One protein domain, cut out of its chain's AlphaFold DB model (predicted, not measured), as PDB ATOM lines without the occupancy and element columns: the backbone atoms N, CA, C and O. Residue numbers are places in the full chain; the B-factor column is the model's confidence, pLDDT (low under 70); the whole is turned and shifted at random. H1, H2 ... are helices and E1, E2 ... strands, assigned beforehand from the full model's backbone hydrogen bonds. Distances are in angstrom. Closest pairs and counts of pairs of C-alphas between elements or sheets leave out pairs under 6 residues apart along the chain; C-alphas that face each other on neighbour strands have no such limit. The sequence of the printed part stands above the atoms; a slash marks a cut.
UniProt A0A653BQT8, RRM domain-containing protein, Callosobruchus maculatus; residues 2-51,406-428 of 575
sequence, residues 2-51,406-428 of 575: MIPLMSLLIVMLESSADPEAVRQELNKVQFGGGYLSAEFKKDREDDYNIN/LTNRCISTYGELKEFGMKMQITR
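What this domain is: This is residues 2 to 51 and 406 to 428 of the 575 residues of the protein "RRM domain-containing protein" of Callosobruchus maculatus (UniProt A0A653BQT8). There is little regular structure: two extended stretches, residues 8 to 13 and 422 to 428, run side by side, with H1 and H3 apart from each other, and an arm, residues 42 to 51 with H2, sticks out. The printed part has 73 residues, in the order E1, H1, H2, H3; the class is mostly helix, with 27 residues in named elements. It is loose, radius of gyration of the C-alphas 14.5 A, and flat, spanning 45 by 37 by 19 A.

How they stand to each other: H3, residues 406 to 417, touches no helix and is apart from H1, residues 19 to 26, and from E1, residues 6 to 8. H2, residues 45 to 48, stands free. E1 pairs with no named strand. Residues 30 to 31 pair antiparallel with 34 to 35. Every O i to N i+4 pair is within hydrogen-bond range in H1, 4 of 8 in H3; H2 is too short for one.

Where its parts are: H3 measures 16.9 A, from C-alpha 406 at (141.484, 100.921, 127.623) to C-alpha 417 at (137.363, 85.569, 121.867). H1 measures 10.4 A, H2 5.5 A, E1 6.1 A.

The domain as a whole: Residues 52 to 405 are not printed; C-alphas 51 and 406 are 44.8 A apart. The link H1 to H2 is long. Residues 2 to 5, 43 to 49 and 406 to 428 have pLDDT under 70.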
ATOM      1  N   MET A   2     129.264 115.583 131.294       60.00
ATOM      2  CA  MET A   2     130.062 114.697 130.430       60.00
ATOM      3  C   MET A   2     129.127 113.744 129.677       60.00
ATOM      4  O   MET A   2     128.551 112.848 130.287       60.00
ATOM      5  N   ILE A   3     128.929 113.966 128.372       59.44
ATOM      6  CA  ILE A   3     128.020 113.145 127.557       59.44
ATOM      7  C   ILE A   3     128.642 111.747 127.375       59.44
ATOM      8  O   ILE A   3     129.760 111.652 126.857       59.44
ATOM      9  N   PRO A   4     127.965 110.653 127.775       64.69
ATOM     10  CA  PRO A   4     128.505 109.308 127.627       64.69
ATOM     11  C   PRO A   4     128.536 108.905 126.146       64.69
ATOM     12  O   PRO A   4     127.500 108.700 125.514       64.69
ATOM     13  N   LEU A   5     129.741 108.773 125.584       65.00
ATOM     14  CA  LEU A   5     129.947 108.386 124.186       65.00
ATOM     15  C   LEU A   5     129.590 106.911 123.954       65.00
ATOM     16  O   LEU A   5     130.458 106.030 124.008       65.00
ATOM     17  N   MET A   6     128.321 106.645 123.639       71.25
ATOM     18  CA  MET A   6     127.859 105.322 123.220       71.25
ATOM     19  C   MET A   6     128.617 104.874 121.963       71.25
ATOM     20  O   MET A   6     128.400 105.361 120.851       71.25
ATOM     21  N   SER A   7     129.553 103.946 122.168       78.12
ATOM     22  CA  SER A   7     130.340 103.308 121.114       78.12
ATOM     23  C   SER A   7     129.621 102.034 120.680       78.12
ATOM     24  O   SER A   7     129.714 101.016 121.361       78.12
ATOM     25  N   LEU A   8     128.904 102.090 119.558       85.31
ATOM     26  CA  LEU A   8     128.259 100.914 118.980       85.31
ATOM     27  C   LEU A   8     129.270 100.118 118.140       85.31
ATOM     28  O   LEU A   8     130.022 100.691 117.344       85.31
ATOM     29  N   LEU A   9     129.238  98.796 118.300       87.50
ATOM     30  CA  LEU A   9     129.980  97.818 117.509       87.50
ATOM     31  C   LEU A   9     128.983  96.883 116.814       87.50
ATOM     32  O   LEU A   9     127.976  96.500 117.405       87.50
ATOM     33  N   ILE A  10     129.270  96.500 115.570       87.94
ATOM     34  CA  ILE A  10     128.524  95.466 114.843       87.94
ATOM     35  C   ILE A  10     129.483  94.304 114.605       87.94
ATOM     36  O   ILE A  10     130.478  94.466 113.904       87.94
ATOM     37  N   VAL A  11     129.179  93.144 115.184       88.94
ATOM     38  CA  VAL A  11     129.934  91.902 114.973       88.94
ATOM     39  C   VAL A  11     129.203  91.058 113.930       88.94
ATOM     40  O   VAL A  11     127.982  90.920 113.987       88.94
ATOM     41  N   MET A  12     129.948  90.487 112.985       89.31
ATOM     42  CA  MET A  12     129.453  89.443 112.085       89.31
ATOM     43  C   MET A  12     129.980  88.096 112.578       89.31
ATOM     44  O   MET A  12     131.157  87.980 112.917       89.31
ATOM     45  N   LEU A  13     129.102  87.099 112.647       91.69
ATOM     46  CA  LEU A  13     129.438  85.745 113.087       91.69
ATOM     47  C   LEU A  13     129.605  84.824 111.877       91.69
ATOM     48  O   LEU A  13     129.057  85.083 110.805       91.69
ATOM     49  N   GLU A  14     130.371  83.749 112.047       92.25
ATOM     50  CA  GLU A  14     130.482  82.710 111.026       92.25
ATOM     51  C   GLU A  14     129.191  81.879 110.963       92.25
ATOM     52  O   GLU A  14     128.505  81.706 111.969       92.25
ATOM     53  N   SER A  15     128.845  81.347 109.786       90.94
ATOM     54  CA  SER A  15     127.586  80.616 109.549       90.94
ATOM     55  C   SER A  15     127.450  79.292 110.315       90.94
ATOM     56  O   SER A  15     126.402  78.654 110.251       90.94
ATOM     57  N   SER A  16     128.509  78.875 111.010       94.06
ATOM     58  CA  SER A  16     128.598  77.719 111.904       94.06
ATOM     59  C   SER A  16     128.264  78.039 113.369       94.06
ATOM     60  O   SER A  16     127.994  77.115 114.135       94.06
ATOM     61  N   ALA A  17     128.300  79.313 113.777       95.50
ATOM     62  CA  ALA A  17     128.150  79.723 115.171       95.50
ATOM     63  C   ALA A  17     126.676  79.889 115.579       95.50
ATOM     64  O   ALA A  17     125.875  80.433 114.821       95.50
ATOM     65  N   ASP A  18     126.331  79.488 116.807       96.12
ATOM     66  CA  ASP A  18     125.036  79.818 117.415       96.12
ATOM     67  C   ASP A  18     125.050  81.283 117.898       96.12
ATOM     68  O   ASP A  18     125.764  81.612 118.854       96.12
ATOM     69  N   PRO A  19     124.270  82.185 117.273       93.50
ATOM     70  CA  PRO A  19     124.285  83.592 117.635       93.50
ATOM     71  C   PRO A  19     123.595  83.864 118.980       93.50
ATOM     72  O   PRO A  19     123.875  84.894 119.590       93.50
ATOM     73  N   GLU A  20     122.724  82.973 119.469       95.94
ATOM     74  CA  GLU A  20     122.077  83.130 120.775       95.94
ATOM     75  C   GLU A  20     123.039  82.767 121.913       95.94
ATOM     76  O   GLU A  20     123.130  83.512 122.892       95.94
ATOM     77  N   ALA A  21     123.822  81.694 121.757       96.38
ATOM     78  CA  ALA A  21     124.901  81.361 122.687       96.38
ATOM     79  C   ALA A  21     125.930  82.503 122.786       96.38
ATOM     80  O   ALA A  21     126.190  82.998 123.886       96.38
ATOM     81  N   VAL A  22     126.430  82.995 121.643       96.00
ATOM     82  CA  VAL A  22     127.387  84.118 121.593       96.00
ATOM     83  C   VAL A  22     126.801  85.386 122.228       96.00
ATOM     84  O   VAL A  22     127.486  86.073 122.987       96.00
ATOM     85  N   ARG A  23     125.515  85.686 121.998       95.69
ATOM     86  CA  ARG A  23     124.823  86.817 122.641       95.69
ATOM     87  C   ARG A  23     124.784  86.674 124.166       95.69
ATOM     88  O   ARG A  23     125.079  87.629 124.883       95.69
ATOM     89  N   GLN A  24     124.440  85.489 124.671       96.94
ATOM     90  CA  GLN A  24     124.401  85.207 126.111       96.94
ATOM     91  C   GLN A  24     125.789  85.161 126.763       96.94
ATOM     92  O   GLN A  24     125.887  85.310 127.982       96.94
ATOM     93  N   GLU A  25     126.851  84.914 126.001       96.56
ATOM     94  CA  GLU A  25     128.236  84.956 126.475       96.56
ATOM     95  C   GLU A  25     128.769  86.390 126.534       96.56
ATOM     96  O   GLU A  25     129.203  86.829 127.598       96.56
ATOM     97  N   LEU A  26     128.612  87.168 125.456       95.88
ATOM     98  CA  LEU A  26     128.987  88.586 125.420       95.88
ATOM     99  C   LEU A  26     128.317  89.390 126.547       95.88
ATOM    100  O   LEU A  26     128.987  90.186 127.199       95.88
ATOM    101  N   ASN A  27     127.045  89.114 126.857       96.50
ATOM    102  CA  ASN A  27     126.308  89.747 127.964       96.50
ATOM    103  C   ASN A  27     126.878  89.470 129.375       96.50
ATOM    104  O   ASN A  27     126.418  90.070 130.347       96.50
ATOM    105  N   LYS A  28     127.854  88.562 129.520       97.00
ATOM    106  CA  LYS A  28     128.557  88.270 130.786       97.00
ATOM    107  C   LYS A  28     129.943  88.918 130.854       97.00
ATOM    108  O   LYS A  28     130.533  88.959 131.933       97.00
ATOM    109  N   VAL A  29     130.467  89.424 129.736       96.56
ATOM    110  CA  VAL A  29     131.792  90.053 129.674       96.56
ATOM    111  C   VAL A  29     131.735  91.418 130.358       96.56
ATOM    112  O   VAL A  29     130.982  92.305 129.947       96.56
ATOM    113  N   GLN A  30     132.543  91.595 131.404       95.50
ATOM    114  CA  GLN A  30     132.704  92.882 132.076       95.50
ATOM    115  C   GLN A  30     133.534  93.842 131.218       95.50
ATOM    116  O   GLN A  30     134.562  93.467 130.651       95.50
ATOM    117  N   PHE A  31     133.107  95.100 131.147       91.12
ATOM    118  CA  PHE A  31     133.794  96.155 130.414       91.12
ATOM    119  C   PHE A  31     133.689  97.492 131.157       91.12
ATOM    120  O   PHE A  31     132.596  98.002 131.409       91.12
ATOM    121  N   GLY A  32     134.838  98.064 131.526       89.75
ATOM    122  CA  GLY A  32     134.887  99.225 132.416       89.75
ATOM    123  C   GLY A  32     134.233  98.909 133.767       89.75
ATOM    124  O   GLY A  32     134.598  97.933 134.414       89.75
ATOM    125  N   GLY A  33     133.256  99.724 134.173       93.75
ATOM    126  CA  GLY A  33     132.448  99.516 135.382       93.75
ATOM    127  C   GLY A  33     131.115  98.788 135.157       93.75
ATOM    128  O   GLY A  33     130.237  98.880 136.011       93.75
ATOM    129  N   GLY A  34     130.914  98.131 134.010       92.94
ATOM    130  CA  GLY A  34     129.654  97.463 133.661       92.94
ATOM    131  C   GLY A  34     129.854  96.158 132.891       92.94
ATOM    132  O   GLY A  34     130.938  95.581 132.893       92.94
ATOM    133  N   TYR A  35     128.798  95.707 132.218       95.12
ATOM    134  CA  TYR A  35     128.804  94.556 131.311       95.12
ATOM    135  C   TYR A  35     128.538  95.025 129.877       95.12
ATOM    136  O   TYR A  35     127.895  96.060 129.674       95.12
ATOM    137  N   LEU A  36     129.012  94.276 128.881       94.62
ATOM    138  CA  LEU A  36     128.595  94.496 127.495       94.62
ATOM    139  C   LEU A  36     127.099  94.172 127.329       94.62
ATOM    140  O   LEU A  36     126.576  93.283 127.996       94.62
ATOM    141  N   SER A  37     126.429  94.869 126.408       94.31
ATOM    142  CA  SER A  37     125.091  94.499 125.933       94.31
ATOM    143  C   SER A  37     125.172  94.088 124.467       94.31
ATOM    144  O   SER A  37     125.536  94.887 123.602       94.31
ATOM    145  N   ALA A  38     124.851  92.828 124.203       95.31
ATOM    146  CA  ALA A  38     124.735  92.228 122.889       95.31
ATOM    147  C   ALA A  38     123.252  92.008 122.564       95.31
ATOM    148  O   ALA A  38     122.540  91.229 123.209       95.31
ATOM    149  N   GLU A  39     122.802  92.674 121.508       92.69
ATOM    150  CA  GLU A  39     121.467  92.534 120.942       92.69
ATOM    151  C   GLU A  39     121.572  91.987 119.520       92.69
ATOM    152  O   GLU A  39     122.529  92.269 118.795       92.69
ATOM    153  N   PHE A  40     120.563  91.230 119.086       91.00
ATOM    154  CA  PHE A  40     120.418  90.960 117.663       91.00
ATOM    155  C   PHE A  40     120.187  92.288 116.953       91.00
ATOM    156  O   PHE A  40     119.187  92.963 117.202       91.00
ATOM    157  N   LYS A  41     121.078  92.638 116.021       86.56
ATOM    158  CA  LYS A  41     120.803  93.679 115.033       86.56
ATOM    159  C   LYS A  41     119.513  93.281 114.314       86.56
ATOM    160  O   LYS A  41     119.545  92.395 113.463       86.56
ATOM    161  N   LYS A  42     118.387  93.915 114.663       78.12
ATOM    162  CA  LYS A  42     117.131  93.698 113.949       78.12
ATOM    163  C   LYS A  42     117.348  94.168 112.518       78.12
ATOM    164  O   LYS A  42     117.410  95.370 112.255       78.12
ATOM    165  N   ASP A  43     117.499  93.217 111.608       64.25
ATOM    166  CA  ASP A  43     117.563  93.528 110.194       64.25
ATOM    167  C   ASP A  43     116.276  94.255 109.798       64.25
ATOM    168  O   ASP A  43     115.163  93.857 110.156       64.25
ATOM    169  N   ARG A  44     116.436  95.371 109.082       64.75
ATOM    170  CA  ARG A  44     115.307  96.074 108.487       64.75
ATOM    171  C   ARG A  44     114.679  95.132 107.468       64.75
ATOM    172  O   ARG A  44     115.236  94.915 106.397       64.75
ATOM    173  N   GLU A  45     113.488  94.649 107.786       59.72
ATOM    174  CA  GLU A  45     112.601  93.948 106.852       59.72
ATOM    175  C   GLU A  45     112.419  94.790 105.560       59.72
ATOM    176  O   GLU A  45     112.436  94.262 104.451       59.72
ATOM    177  N   ASP A  46     112.408  96.123 105.703       59.44
ATOM    178  CA  ASP A  46     112.419  97.125 104.624       59.44
ATOM    179  C   ASP A  46     113.655  97.110 103.699       59.44
ATOM    180  O   ASP A  46     113.555  97.557 102.559       59.44
ATOM    181  N   ASP A  47     114.823  96.654 104.165       63.12
ATOM    182  CA  ASP A  47     116.052  96.588 103.352       63.12
ATOM    183  C   ASP A  47     116.215  95.225 102.640       63.12
ATOM    184  O   ASP A  47     117.041  95.121 101.734       63.12
ATOM    185  N   TYR A  48     115.396  94.214 102.973       60.44
ATOM    186  CA  TYR A  48     115.263  92.968 102.194       60.44
ATOM    187  C   TYR A  48     114.064  92.977 101.234       60.44
ATOM    188  O   TYR A  48     114.123  92.340 100.185       60.44
ATOM    189  N   ASN A  49     112.997  93.717 101.550       67.62
ATOM    190  CA  ASN A  49     111.784  93.824 100.726       67.62
ATOM    191  C   ASN A  49     111.881  94.900  99.620       67.62
ATOM    192  O   ASN A  49     110.872  95.486  99.232       67.62
ATOM    193  N   ILE A  50     113.087  95.182  99.120       74.44
ATOM    194  CA  ILE A  50     113.298  96.072  97.972       74.44
ATOM    195  C   ILE A  50     113.018  95.251  96.711       74.44
ATOM    196  O   ILE A  50     113.764  94.312  96.417       74.44
ATOM    197  N   ASN A  51     111.970  95.578  95.953       82.56
ATOM    198  CA  ASN A  51     111.756  94.910  94.670       82.56
ATOM    199  C   ASN A  51     112.853  95.361  93.687       82.56
ATOM    200  O   ASN A  51     113.293  96.511  93.757       82.56
ATOM    201  N   LEU A 406     142.724 101.546 128.078       43.81
ATOM    202  CA  LEU A 406     141.484 100.921 127.623       43.81
ATOM    203  C   LEU A 406     141.650 100.237 126.260       43.81
ATOM    204  O   LEU A 406     141.148  99.133 126.065       43.81
ATOM    205  N   THR A 407     142.401 100.843 125.333       42.59
ATOM    206  CA  THR A 407     142.691 100.246 124.019       42.59
ATOM    207  C   THR A 407     143.482  98.946 124.153       42.59
ATOM    208  O   THR A 407     143.122  97.952 123.524       42.59
ATOM    209  N   ASN A 408     144.497  98.911 125.020       39.25
ATOM    210  CA  ASN A 408     145.283  97.699 125.265       39.25
ATOM    211  C   ASN A 408     144.456  96.612 125.978       39.25
ATOM    212  O   ASN A 408     144.616  95.427 125.686       39.25
ATOM    213  N   ARG A 409     143.509  96.999 126.842       46.16
ATOM    214  CA  ARG A 409     142.588  96.073 127.528       46.16
ATOM    215  C   ARG A 409     141.556  95.438 126.582       46.16
ATOM    216  O   ARG A 409     141.205  94.277 126.761       46.16
ATOM    217  N   CYS A 410     141.132  96.147 125.530       45.00
ATOM    218  CA  CYS A 410     140.353  95.556 124.430       45.00
ATOM    219  C   CYS A 410     141.154  94.534 123.601       45.00
ATOM    220  O   CYS A 410     140.564  93.671 122.955       45.00
ATOM    221  N   ILE A 411     142.487  94.639 123.580       45.47
ATOM    222  CA  ILE A 411     143.362  93.734 122.820       45.47
ATOM    223  C   ILE A 411     143.661  92.453 123.618       45.47
ATOM    224  O   ILE A 411     143.846  91.403 123.008       45.47
ATOM    225  N   SER A 412     143.633  92.474 124.958       43.38
ATOM    226  CA  SER A 412     143.783  91.241 125.749       43.38
ATOM    227  C   SER A 412     142.579  90.299 125.612       43.38
ATOM    228  O   SER A 412     142.773  89.113 125.356       43.38
ATOM    229  N   THR A 413     141.344  90.810 125.675       51.25
ATOM    230  CA  THR A 413     140.126  89.983 125.498       51.25
ATOM    231  C   THR A 413     139.940  89.477 124.061       51.25
ATOM    232  O   THR A 413     139.249  88.486 123.835       51.25
ATOM    233  N   TYR A 414     140.610  90.087 123.075       50.62
ATOM    234  CA  TYR A 414     140.682  89.554 121.708       50.62
ATOM    235  C   TYR A 414     141.400  88.193 121.634       50.62
ATOM    236  O   TYR A 414     141.117  87.407 120.731       50.62
ATOM    237  N   GLY A 415     142.303  87.891 122.577       46.25
ATOM    238  CA  GLY A 415     142.941  86.576 122.674       46.25
ATOM    239  C   GLY A 415     141.938  85.470 123.008       46.25
ATOM    240  O   GLY A 415     141.894  84.456 122.320       46.25
ATOM    241  N   GLU A 416     141.092  85.712 124.010       53.62
ATOM    242  CA  GLU A 416     140.079  84.769 124.506       53.62
ATOM    243  C   GLU A 416     138.963  84.554 123.469       53.62
ATOM    244  O   GLU A 416     138.652  83.422 123.107       53.62
ATOM    245  N   LEU A 417     138.428  85.636 122.884       54.19
ATOM    246  CA  LEU A 417     137.363  85.569 121.867       54.19
ATOM    247  C   LEU A 417     137.772  84.824 120.580       54.19
ATOM    248  O   LEU A 417     136.910  84.410 119.800       54.19
ATOM    249  N   LYS A 418     139.075  84.636 120.339       52.59
ATOM    250  CA  LYS A 418     139.582  83.927 119.159       52.59
ATOM    251  C   LYS A 418     139.420  82.405 119.255       52.59
ATOM    252  O   LYS A 418     139.282  81.766 118.211       52.59
ATOM    253  N   GLU A 419     139.378  81.825 120.457       56.25
ATOM    254  CA  GLU A 419     139.129  80.381 120.634       56.25
ATOM    255  C   GLU A 419     137.700  79.981 120.219       56.25
ATOM    256  O   GLU A 419     137.470  78.857 119.781       56.25
ATOM    257  N   PHE A 420     136.763  80.934 120.231       55.16
ATOM    258  CA  PHE A 420     135.362  80.763 119.823       55.16
ATOM    259  C   PHE A 420     135.120  80.976 118.311       55.16
ATOM    260  O   PHE A 420     133.979  81.111 117.871       55.16
ATOM    261  N   GLY A 421     136.178  81.049 117.492       44.41
ATOM    262  CA  GLY A 421     136.077  81.178 116.028       44.41
ATOM    263  C   GLY A 421     135.603  82.548 115.512       44.41
ATOM    264  O   GLY A 421     135.309  82.702 114.325       44.41
ATOM    265  N   MET A 422     135.525  83.570 116.370       50.69
ATOM    266  CA  MET A 422     134.906  84.856 116.034       50.69
ATOM    267  C   MET A 422     135.771  85.728 115.099       50.69
ATOM    268  O   MET A 422     136.752  86.349 115.514       50.69
ATOM    269  N   LYS A 423     135.356  85.873 113.834       45.78
ATOM    270  CA  LYS A 423     135.944  86.817 112.859       45.78
ATOM    271  C   LYS A 423     135.422  88.249 113.059       45.78
ATOM    272  O   LYS A 423     134.665  88.777 112.247       45.78
ATOM    273  N   MET A 424     135.829  88.897 114.151       44.16
ATOM    274  CA  MET A 424     135.399  90.266 114.463       44.16
ATOM    275  C   MET A 424     136.026  91.321 113.530       44.16
ATOM    276  O   MET A 424     137.239  91.525 113.538       44.16
ATOM    277  N   GLN A 425     135.186  92.063 112.800       42.09
ATOM    278  CA  GLN A 425     135.543  93.348 112.185       42.09
ATOM    279  C   GLN A 425     135.126  94.498 113.116       42.09
ATOM    280  O   GLN A 425     133.965  94.586 113.508       42.09
ATOM    281  N   ILE A 426     136.058  95.390 113.475       37.81
ATOM    282  CA  ILE A 426     135.782  96.506 114.396       37.81
ATOM    283  C   ILE A 426     135.422  97.775 113.617       37.81
ATOM    284  O   ILE A 426     136.287  98.582 113.281       37.81
ATOM    285  N   THR A 427     134.125  97.998 113.402       37.25
ATOM    286  CA  THR A 427     133.598  99.274 112.884       37.25
ATOM    287  C   THR A 427     133.027 100.095 114.037       37.25
ATOM    288  O   THR A 427     131.862  99.939 114.407       37.25
ATOM    289  N   ARG A 428     133.849 100.965 114.640       35.88
ATOM    290  CA  ARG A 428     133.445 101.804 115.781       35.88
ATOM    291  C   ARG A 428     132.558 102.963 115.319       35.88
ATOM    292  O   ARG A 428     133.064 103.947 114.782       35.88
TER     293      ARG A 428